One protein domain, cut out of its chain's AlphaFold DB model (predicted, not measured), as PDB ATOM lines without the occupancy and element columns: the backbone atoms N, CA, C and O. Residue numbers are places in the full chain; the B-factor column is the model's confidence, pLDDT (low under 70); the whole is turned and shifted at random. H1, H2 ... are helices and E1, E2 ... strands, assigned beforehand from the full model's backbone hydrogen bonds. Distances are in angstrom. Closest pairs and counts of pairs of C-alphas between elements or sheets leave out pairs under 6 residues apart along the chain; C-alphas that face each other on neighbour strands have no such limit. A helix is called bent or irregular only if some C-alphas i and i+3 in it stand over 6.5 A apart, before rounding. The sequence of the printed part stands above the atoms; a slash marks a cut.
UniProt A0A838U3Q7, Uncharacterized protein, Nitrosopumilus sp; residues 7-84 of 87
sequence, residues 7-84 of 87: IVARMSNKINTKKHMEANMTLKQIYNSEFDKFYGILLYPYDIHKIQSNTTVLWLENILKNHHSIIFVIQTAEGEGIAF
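This is residues 7 to 84 of the 87 residues of an uncharacterized protein of Nitrosopumilus sp (UniProt A0A838U3Q7). Two helices, H1 and H3, run loosely side by side in the same direction, and a small strand hairpin, E1 and E2, reaches away from them, its residues 75 to 80 sticking out free. The short helix H2 follows the far end of H1, and the long unnamed stretch 39 to 52 leads back from it to the start of H3. The printed part has 78 residues, with named elements in the order H1, H2, H3, E1, E2; the two-strand sheet is antiparallel and the class is mixed, helices and strands. It is only just compact, close to loose, with a radius of gyration of the C-alphas of 13.4 A and spans of 41 by 29 by 20 A.

Find C-alpha 18 at (-24.569, -139.913, 67.394); from there H1 runs 22.9 A through residues 18 to 33. H2 holds residues 35 to 38. H3, residues 53 to 65, is 19.2 A long and irregular: C-alphas 54 and 57 are 7.5 A apart. E1 is residues 72 to 76, and E2, residues 79 to 83, ends at C-alpha 83, (-6.845, -155.263, 84.043).

Look first at Met 21 and Trp 59, whose C-alphas are the closest of H1 and H3 at 7.9 A: the helices are close but not clearly touching. They run the same way at a shallow tilt of 5 degrees. H1 and H2 meet only through their link. E1 and E2 form a hairpin, antiparallel at 147 degrees, with N 74 and O 81 within hydrogen-bond range at 3.0 A. Both strands are apart from H1. Every O i to N i+4 pair is within range in H1 and 7 of 9 are in H3, while H2 is too short for one.

The C-alphas farthest apart, those of Lys 37 and Ala 77, are 40.7 A apart. The printed part has no cut, and the link from H2 to H3 is long, 14 residues. Read the B-factor column for low confidence, under 70, at residues 7 to 15, 38 to 41, 52 to 55, 79 and 81 to 84.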
ATOM      1  N   ILE A   7      -9.821-165.471  68.035       64.88
ATOM      2  CA  ILE A   7     -10.140-164.127  68.523       64.88
ATOM      3  C   ILE A   7     -10.165-163.211  67.302       64.88
ATOM      4  O   ILE A   7      -9.179-163.133  66.572       64.88
ATOM      5  N   VAL A   8     -11.286-162.529  67.067       62.12
ATOM      6  CA  VAL A   8     -11.410-161.548  65.987       62.12
ATOM      7  C   VAL A   8     -11.824-160.229  66.616       62.12
ATOM      8  O   VAL A   8     -12.979-160.021  66.978       62.12
ATOM      9  N   ALA A   9     -10.866-159.321  66.755       61.78
ATOM     10  CA  ALA A   9     -11.131-157.985  67.259       61.78
ATOM     11  C   ALA A   9     -11.461-157.041  66.098       61.78
ATOM     12  O   ALA A   9     -10.757-157.011  65.088       61.78
ATOM     13  N   ARG A  10     -12.508-156.228  66.259       66.62
ATOM     14  CA  ARG A  10     -12.788-155.105  65.363       66.62
ATOM     15  C   ARG A  10     -12.687-153.819  66.160       66.62
ATOM     16  O   ARG A  10     -13.534-153.532  67.000       66.62
ATOM     17  N   MET A  11     -11.687-153.010  65.839       60.84
ATOM     18  CA  MET A  11     -11.583-151.662  66.387       60.84
ATOM     19  C   MET A  11     -12.748-150.821  65.855       60.84
ATOM     20  O   MET A  11     -12.925-150.666  64.643       60.84
ATOM     21  N   SER A  12     -13.592-150.322  66.759       61.69
ATOM     22  CA  SER A  12     -14.619-149.358  66.386       61.69
ATOM     23  C   SER A  12     -13.991-147.974  66.343       61.69
ATOM     24  O   SER A  12     -13.721-147.356  67.368       61.69
ATOM     25  N   ASN A  13     -13.711-147.492  65.135       56.91
ATOM     26  CA  ASN A  13     -12.782-146.377  64.981       56.91
ATOM     27  C   ASN A  13     -13.361-145.005  65.358       56.91
ATOM     28  O   ASN A  13     -12.593-144.051  65.456       56.91
ATOM     29  N   LYS A  14     -14.682-144.856  65.547       64.81
ATOM     30  CA  LYS A  14     -15.307-143.562  65.882       64.81
ATOM     31  C   LYS A  14     -16.596-143.783  66.680       64.81
ATOM     32  O   LYS A  14     -17.504-144.429  66.180       64.81
ATOM     33  N   ILE A  15     -16.692-143.218  67.884       67.69
ATOM     34  CA  ILE A  15     -17.944-143.089  68.673       67.69
ATOM     35  C   ILE A  15     -18.262-141.627  69.014       67.69
ATOM     36  O   ILE A  15     -19.132-141.331  69.821       67.69
ATOM     37  N   ASN A  16     -17.564-140.699  68.364       71.12
ATOM     38  CA  ASN A  16     -17.626-139.267  68.638       71.12
ATOM     39  C   ASN A  16     -18.858-138.555  68.054       71.12
ATOM     40  O   ASN A  16     -18.996-137.345  68.207       71.12
ATOM     41  N   THR A  17     -19.729-139.271  67.342       74.31
ATOM     42  CA  THR A  17     -20.980-138.719  66.810       74.31
ATOM     43  C   THR A  17     -22.127-139.676  67.080       74.31
ATOM     44  O   THR A  17     -21.946-140.895  67.044       74.31
ATOM     45  N   LYS A  18     -23.335-139.128  67.253       77.00
ATOM     46  CA  LYS A  18     -24.569-139.913  67.394       77.00
ATOM     47  C   LYS A  18     -24.736-140.945  66.272       77.00
ATOM     48  O   LYS A  18     -24.993-142.109  66.549       77.00
ATOM     49  N   LYS A  19     -24.480-140.552  65.018       79.25
ATOM     50  CA  LYS A  19     -24.545-141.449  63.849       79.25
ATOM     51  C   LYS A  19     -23.585-142.632  63.975       79.25
ATOM     52  O   LYS A  19     -23.940-143.757  63.637       79.25
ATOM     53  N   HIS A  20     -22.362-142.394  64.448       77.00
ATOM     54  CA  HIS A  20     -21.414-143.483  64.661       77.00
ATOM     55  C   HIS A  20     -21.817-144.377  65.839       77.00
ATOM     56  O   HIS A  20     -21.635-145.593  65.767       77.00
ATOM     57  N   MET A  21     -22.376-143.804  66.906       76.75
ATOM     58  CA  MET A  21     -22.910-144.575  68.030       76.75
ATOM     59  C   MET A  21     -24.060-145.481  67.568       76.75
ATOM     60  O   MET A  21     -24.027-146.677  67.839       76.75
ATOM     61  N   GLU A  22     -25.012-144.953  66.797       79.94
ATOM     62  CA  GLU A  22     -26.127-145.711  66.209       79.94
ATOM     63  C   GLU A  22     -25.635-146.820  65.264       79.94
ATOM     64  O   GLU A  22     -26.039-147.971  65.402       79.94
ATOM     65  N   ALA A  23     -24.691-146.524  64.364       79.56
ATOM     66  CA  ALA A  23     -24.127-147.534  63.466       79.56
ATOM     67  C   ALA A  23     -23.431-148.676  64.228       79.56
ATOM     68  O   ALA A  23     -23.549-149.845  63.857       79.56
ATOM     69  N   ASN A  24     -22.722-148.358  65.318       76.81
ATOM     70  CA  ASN A  24     -22.115-149.368  66.183       76.81
ATOM     71  C   ASN A  24     -23.154-150.250  66.870       76.81
ATOM     72  O   ASN A  24     -22.945-151.456  66.989       76.81
ATOM     73  N   MET A  25     -24.274-149.664  67.282       77.56
ATOM     74  CA  MET A  25     -25.384-150.388  67.894       77.56
ATOM     75  C   MET A  25     -26.025-151.371  66.914       77.56
ATOM     76  O   MET A  25     -26.209-152.535  67.260       77.56
ATOM     77  N   THR A  26     -26.286-150.941  65.677       80.56
ATOM     78  CA  THR A  26     -26.825-151.816  64.624       80.56
ATOM     79  C   THR A  26     -25.872-152.964  64.306       80.56
ATOM     80  O   THR A  26     -26.292-154.117  64.244       80.56
ATOM     81  N   LEU A  27     -24.573-152.681  64.159       76.88
ATOM     82  CA  LEU A  27     -23.580-153.732  63.924       76.88
ATOM     83  C   LEU A  27     -23.537-154.723  65.089       76.88
ATOM     84  O   LEU A  27     -23.510-155.927  64.860       76.88
ATOM     85  N   LYS A  28     -23.581-154.233  66.331       74.69
ATOM     86  CA  LYS A  28     -23.614-155.083  67.524       74.69
ATOM     87  C   LYS A  28     -24.846-155.992  67.555       74.69
ATOM     88  O   LYS A  28     -24.705-157.164  67.874       74.69
ATOM     89  N   GLN A  29     -26.027-155.487  67.192       78.38
ATOM     90  CA  GLN A  29     -27.248-156.300  67.108       78.38
ATOM     91  C   GLN A  29     -27.105-157.440  66.091       78.38
ATOM     92  O   GLN A  29     -27.403-158.583  66.425       78.38
ATOM     93  N   ILE A  30     -26.584-157.143  64.894       77.81
ATOM     94  CA  ILE A  30     -26.346-158.142  63.839       77.81
ATOM     95  C   ILE A  30     -25.338-159.202  64.303       77.81
ATOM     96  O   ILE A  30     -25.545-160.397  64.101       77.81
ATOM     97  N   TYR A  31     -24.247-158.785  64.950       74.12
ATOM     98  CA  TYR A  31     -23.257-159.730  65.466       74.12
ATOM     99  C   TYR A  31     -23.808-160.583  66.604       74.12
ATOM    100  O   TYR A  31     -23.585-161.787  66.603       74.12
ATOM    101  N   ASN A  32     -24.558-159.993  67.537       74.19
ATOM    102  CA  ASN A  32     -25.172-160.740  68.630       74.19
ATOM    103  C   ASN A  32     -26.161-161.796  68.112       74.19
ATOM    104  O   ASN A  32     -26.170-162.902  68.643       74.19
ATOM    105  N   SER A  33     -26.935-161.515  67.053       79.75
ATOM    106  CA  SER A  33     -27.832-162.520  66.453       79.75
ATOM    107  C   SER A  33     -27.104-163.687  65.778       79.75
ATOM    108  O   SER A  33     -27.690-164.745  65.574       79.75
ATOM    109  N   GLU A  34     -25.828-163.510  65.439       77.50
ATOM    110  CA  GLU A  34     -25.019-164.483  64.697       77.50
ATOM    111  C   GLU A  34     -23.833-165.012  65.527       77.50
ATOM    112  O   GLU A  34     -22.971-165.723  65.004       77.50
ATOM    113  N   PHE A  35     -23.779-164.678  66.821       71.50
ATOM    114  CA  PHE A  35     -22.613-164.891  67.682       71.50
ATOM    115  C   PHE A  35     -22.189-166.363  67.745       71.50
ATOM    116  O   PHE A  35     -21.011-166.678  67.566       71.50
ATOM    117  N   ASP A  36     -23.153-167.274  67.884       71.75
ATOM    118  CA  ASP A  36     -22.903-168.720  67.957       71.75
ATOM    119  C   ASP A  36     -22.260-169.287  66.683       71.75
ATOM    120  O   ASP A  36     -21.595-170.324  66.718       71.75
ATOM    121  N   LYS A  37     -22.407-168.598  65.546       75.62
ATOM    122  CA  LYS A  37     -21.815-169.006  64.266       75.62
ATOM    123  C   LYS A  37     -20.376-168.515  64.101       75.62
ATOM    124  O   LYS A  37     -19.662-169.002  63.226       75.62
ATOM    125  N   PHE A  38     -19.938-167.563  64.926       69.25
ATOM    126  CA  PHE A  38     -18.647-166.888  64.786       69.25
ATOM    127  C   PHE A  38     -17.472-167.672  65.396       69.25
ATOM    128  O   PHE A  38     -16.326-167.425  65.024       69.25
ATOM    129  N   TYR A  39     -17.737-168.634  66.296       68.31
ATOM    130  CA  TYR A  39     -16.722-169.446  66.998       68.31
ATOM    131  C   TYR A  39     -15.521-168.620  67.507       68.31
ATOM    132  O   TYR A  39     -14.360-169.022  67.377       68.31
ATOM    133  N   GLY A  40     -15.800-167.445  68.077       69.38
ATOM    134  CA  GLY A  40     -14.767-166.486  68.441       69.38
ATOM    135  C   GLY A  40     -15.199-165.443  69.463       69.38
ATOM    136  O   GLY A  40     -16.325-165.451  69.948       69.38
ATOM    137  N   ILE A  41     -14.270-164.548  69.792       69.62
ATOM    138  CA  ILE A  41     -14.495-163.420  70.706       69.62
ATOM    139  C   ILE A  41     -14.407-162.132  69.899       69.62
ATOM    140  O   ILE A  41     -13.451-161.955  69.141       69.62
ATOM    141  N   LEU A  42     -15.383-161.246  70.095       70.88
ATOM    142  CA  LEU A  42     -15.420-159.918  69.501       70.88
ATOM    143  C   LEU A  42     -15.203-158.861  70.582       70.88
ATOM    144  O   LEU A  42     -15.966-158.770  71.541       70.88
ATOM    145  N   LEU A  43     -14.149-158.069  70.409       74.44
ATOM    146  CA  LEU A  43     -13.809-156.959  71.293       74.44
ATOM    147  C   LEU A  43     -14.206-155.638  70.641       74.44
ATOM    148  O   LEU A  43     -13.854-155.390  69.485       74.44
ATOM    149  N   TYR A  44     -14.893-154.791  71.408       74.44
ATOM    150  CA  TYR A  44     -15.271-153.439  71.013       74.44
ATOM    151  C   TYR A  44     -14.569-152.420  71.918       74.44
ATOM    152  O   TYR A  44     -15.061-152.142  73.013       74.44
ATOM    153  N   PRO A  45     -13.415-151.870  71.502       74.44
ATOM    154  CA  PRO A  45     -12.761-150.818  72.262       74.44
ATOM    155  C   PRO A  45     -13.544-149.511  72.118       74.44
ATOM    156  O   PRO A  45     -13.939-149.126  71.013       74.44
ATOM    157  N   TYR A  46     -13.741-148.821  73.238       75.25
ATOM    158  CA  TYR A  46     -14.423-147.537  73.293       75.25
ATOM    159  C   TYR A  46     -13.615-146.553  74.133       75.25
ATOM    160  O   TYR A  46     -13.301-146.830  75.285       75.25
ATOM    161  N   ASP A  47     -13.323-145.388  73.564       76.38
ATOM    162  CA  ASP A  47     -12.761-144.266  74.310       76.38
ATOM    163  C   ASP A  47     -13.906-143.465  74.934       76.38
ATOM    164  O   ASP A  47     -14.558-142.658  74.263       76.38
ATOM    165  N   ILE A  48     -14.171-143.722  76.216       73.75
ATOM    166  CA  ILE A  48     -15.298-143.124  76.936       73.75
ATOM    167  C   ILE A  48     -15.229-141.594  76.993       73.75
ATOM    168  O   ILE A  48     -16.271-140.942  77.035       73.75
ATOM    169  N   HIS A  49     -14.031-141.005  76.906       75.44
ATOM    170  CA  HIS A  49     -13.847-139.552  76.920       75.44
ATOM    171  C   HIS A  49     -14.314-138.886  75.622       75.44
ATOM    172  O   HIS A  49     -14.556-137.680  75.592       75.44
ATOM    173  N   LYS A  50     -14.465-139.660  74.539       75.50
ATOM    174  CA  LYS A  50     -14.947-139.174  73.238       75.50
ATOM    175  C   LYS A  50     -16.464-139.283  73.069       75.50
ATOM    176  O   LYS A  50     -16.970-138.909  72.009       75.50
ATOM    177  N   ILE A  51     -17.189-139.803  74.060       72.31
ATOM    178  CA  ILE A  51     -18.646-139.957  73.994       72.31
ATOM    179  C   ILE A  51     -19.315-138.625  74.353       72.31
ATOM    180  O   ILE A  51     -18.932-137.954  75.307       72.31
ATOM    181  N   GLN A  52     -20.326-138.217  73.580       67.25
ATOM    182  CA  GLN A  52     -21.086-137.000  73.877       67.25
ATOM    183  C   GLN A  52     -21.897-137.163  75.175       67.25
ATOM    184  O   GLN A  52     -22.635-138.135  75.353       67.25
ATOM    185  N   SER A  53     -21.769-136.194  76.086       64.25
ATOM    186  CA  SER A  53     -22.220-136.294  77.484       64.25
ATOM    187  C   SER A  53     -23.717-136.572  77.659       64.25
ATOM    188  O   SER A  53     -24.105-137.314  78.557       64.25
ATOM    189  N   ASN A  54     -24.569-136.040  76.781       68.62
ATOM    190  CA  ASN A  54     -26.026-136.164  76.891       68.62
ATOM    191  C   ASN A  54     -26.583-137.544  76.496       68.62
ATOM    192  O   ASN A  54     -27.712-137.865  76.851       68.62
ATOM    193  N   THR A  55     -25.815-138.367  75.780       67.31
ATOM    194  CA  THR A  55     -26.198-139.734  75.383       67.31
ATOM    195  C   THR A  55     -25.329-140.807  76.034       67.31
ATOM    196  O   THR A  55     -25.592-141.997  75.857       67.31
ATOM    197  N   THR A  56     -24.324-140.399  76.815       71.38
ATOM    198  CA  THR A  56     -23.315-141.293  77.398       71.38
ATOM    199  C   THR A  56     -23.936-142.344  78.311       71.38
ATOM    200  O   THR A  56     -23.626-143.519  78.155       71.38
ATOM    201  N   VAL A  57     -24.854-141.961  79.204       77.38
ATOM    202  CA  VAL A  57     -25.457-142.892  80.177       77.38
ATOM    203  C   VAL A  57     -26.271-143.982  79.478       77.38
ATOM    204  O   VAL A  57     -25.973-145.160  79.638       77.38
ATOM    205  N   LEU A  58     -27.235-143.604  78.633       77.69
ATOM    206  CA  LEU A  58     -28.083-144.560  77.905       77.69
ATOM    207  C   LEU A  58     -27.270-145.480  76.991       77.69
ATOM    208  O   LEU A  58     -27.565-146.667  76.853       77.69
ATOM    209  N   TRP A  59     -26.236-144.931  76.355       77.25
ATOM    210  CA  TRP A  59     -25.364-145.717  75.500       77.25
ATOM    211  C   TRP A  59     -24.524-146.700  76.318       77.25
ATOM    212  O   TRP A  59     -24.504-147.881  75.978       77.25
ATOM    213  N   LEU A  60     -23.905-146.256  77.418       78.12
ATOM    214  CA  LEU A  60     -23.156-147.124  78.330       78.12
ATOM    215  C   LEU A  60     -24.044-148.234  78.889       78.12
ATOM    216  O   LEU A  60     -23.678-149.398  78.781       78.12
ATOM    217  N   GLU A  61     -25.239-147.914  79.387       82.12
ATOM    218  CA  GLU A  61     -26.199-148.919  79.856       82.12
ATOM    219  C   GLU A  61     -26.501-149.968  78.784       82.12
ATOM    220  O   GLU A  61     -26.537-151.166  79.069       82.12
ATOM    221  N   ASN A  62     -26.686-149.545  77.531       78.81
ATOM    222  CA  ASN A  62     -26.904-150.488  76.447       78.81
ATOM    223  C   ASN A  62     -25.655-151.333  76.144       78.81
ATOM    224  O   ASN A  62     -25.762-152.532  75.870       78.81
ATOM    225  N   ILE A  63     -24.467-150.728  76.165       77.38
ATOM    226  CA  ILE A  63     -23.202-151.447  76.000       77.38
ATOM    227  C   ILE A  63     -23.083-152.531  77.070       77.38
ATOM    228  O   ILE A  63     -22.857-153.682  76.692       77.38
ATOM    229  N   LEU A  64     -23.319-152.194  78.339       77.94
ATOM    230  CA  LEU A  64     -23.259-153.113  79.477       77.94
ATOM    231  C   LEU A  64     -24.294-154.244  79.358       77.94
ATOM    232  O   LEU A  64     -23.942-155.406  79.505       77.94
ATOM    233  N   LYS A  65     -25.549-153.933  78.999       80.75
ATOM    234  CA  LYS A  65     -26.632-154.934  78.866       80.75
ATOM    235  C   LYS A  65     -26.422-155.954  77.748       80.75
ATOM    236  O   LYS A  65     -26.985-157.039  77.800       80.75
ATOM    237  N   ASN A  66     -25.675-155.591  76.706       73.94
ATOM    238  CA  ASN A  66     -25.571-156.395  75.486       73.94
ATOM    239  C   ASN A  66     -24.167-156.991  75.267       73.94
ATOM    240  O   ASN A  66     -23.882-157.450  74.160       73.94
ATOM    241  N   HIS A  67     -23.256-156.897  76.241       74.25
ATOM    242  CA  HIS A  67     -21.924-157.513  76.180       74.25
ATOM    243  C   HIS A  67     -21.775-158.595  77.251       74.25
ATOM    244  O   HIS A  67     -22.236-158.427  78.371       74.25
ATOM    245  N   HIS A  68     -21.082-159.680  76.900       76.06
ATOM    246  CA  HIS A  68     -20.810-160.793  77.814       76.06
ATOM    247  C   HIS A  68     -19.797-160.442  78.911       76.06
ATOM    248  O   HIS A  68     -19.819-161.025  79.989       76.06
ATOM    249  N   SER A  69     -18.869-159.528  78.625       75.88
ATOM    250  CA  SER A  69     -17.828-159.099  79.560       75.88
ATOM    251  C   SER A  69     -17.381-157.683  79.224       75.88
ATOM    252  O   SER A  69     -17.487-157.245  78.074       75.88
ATOM    253  N   ILE A  70     -16.874-156.976  80.231       75.75
ATOM    254  CA  ILE A  70     -16.350-155.615  80.111       75.75
ATOM    255  C   ILE A  70     -14.908-155.623  80.597       75.75
ATOM    256  O   ILE A  70     -14.578-156.288  81.573       75.75
ATOM    257  N   ILE A  71     -14.056-154.887  79.891       76.19
ATOM    258  CA  ILE A  71     -12.647-154.728  80.229       76.19
ATOM    259  C   ILE A  71     -12.402-153.233  80.398       76.19
ATOM    260  O   ILE A  71     -12.638-152.463  79.465       76.19
ATOM    261  N   PHE A  72     -11.933-152.831  81.575       75.38
ATOM    262  CA  PHE A  72     -11.517-151.458  81.830       75.38
ATOM    263  C   PHE A  72     -10.017-151.335  81.568       75.38
ATOM    264  O   PHE A  72      -9.207-152.060  82.147       75.38
ATOM    265  N   VAL A  73      -9.652-150.420  80.672       73.62
ATOM    266  CA  VAL A  73      -8.252-150.054  80.449       73.62
ATOM    267  C   VAL A  73      -7.931-148.901  81.381       73.62
ATOM    268  O   VAL A  73      -8.557-147.844  81.303       73.62
ATOM    269  N   ILE A  74      -6.980-149.121  82.282       70.88
ATOM    270  CA  ILE A  74      -6.529-148.096  83.215       70.88
ATOM    271  C   ILE A  74      -5.391-147.343  82.533       70.88
ATOM    272  O   ILE A  74      -4.377-147.934  82.152       70.88
ATOM    273  N   GLN A  75      -5.563-146.031  82.378       70.25
ATOM    274  CA  GLN A  75      -4.460-145.141  82.040       70.25
ATOM    275  C   GLN A  75      -3.680-144.818  83.310       70.25
ATOM    276  O   GLN A  75      -4.222-144.281  84.275       70.25
ATOM    277  N   THR A  76      -2.399-145.163  83.298       70.19
ATOM    278  CA  THR A  76      -1.438-144.823  84.348       70.19
ATOM    279  C   THR A  76      -0.437-143.804  83.810       70.19
ATOM    280  O   THR A  76      -0.349-143.589  82.599       70.19
ATOM    281  N   ALA A  77       0.359-143.198  84.693       70.19
ATOM    282  CA  ALA A  77       1.455-142.318  84.280       70.19
ATOM    283  C   ALA A  77       2.509-143.034  83.405       70.19
ATOM    284  O   ALA A  77       3.250-142.379  82.677       70.19
ATOM    285  N   GLU A  78       2.560-144.367  83.460       75.69
ATOM    286  CA  GLU A  78       3.548-145.221  82.791       75.69
ATOM    287  C   GLU A  78       3.018-145.836  81.480       75.69
ATOM    288  O   GLU A  78       3.784-146.443  80.732       75.69
ATOM    289  N   GLY A  79       1.724-145.667  81.176       68.38
ATOM    290  CA  GLY A  79       1.088-146.185  79.964       68.38
ATOM    291  C   GLY A  79      -0.308-146.772  80.189       68.38
ATOM    292  O   GLY A  79      -0.945-146.561  81.223       68.38
ATOM    293  N   GLU A  80      -0.791-147.513  79.190       70.56
ATOM    294  CA  GLU A  80      -2.107-148.161  79.191       70.56
ATOM    295  C   GLU A  80      -1.986-149.631  79.610       70.56
ATOM    296  O   GLU A  80      -1.247-150.404  78.997       70.56
ATOM    297  N   GLY A  81      -2.721-150.018  80.656       60.84
ATOM    298  CA  GLY A  81      -2.764-151.386  81.170       60.84
ATOM    299  C   GLY A  81      -4.170-151.973  81.090       60.84
ATOM    300  O   GLY A  81      -5.157-151.307  81.406       60.84
ATOM    301  N   ILE A  82      -4.269-153.238  80.682       61.88
ATOM    302  CA  ILE A  82      -5.528-153.986  80.688       61.88
ATOM    303  C   ILE A  82      -5.598-154.795  81.983       61.88
ATOM    304  O   ILE A  82      -4.803-155.714  82.174       61.88
ATOM    305  N   ALA A  83      -6.555-154.474  82.852       56.31
ATOM    306  CA  ALA A  83      -6.845-155.263  84.043       56.31
ATOM    307  C   ALA A  83      -8.070-156.152  83.783       56.31
ATOM    308  O   ALA A  83      -9.122-155.673  83.358       56.31
ATOM    309  N   PHE A  84      -7.924-157.454  84.029       54.97
ATOM    310  CA  PHE A  84      -9.042-158.392  84.046       54.97
ATOM    311  C   PHE A  84      -9.427-158.622  85.500       54.97
ATOM    312  O   PHE A  84      -8.669-159.260  86.230       54.97
TER     313      PHE A  84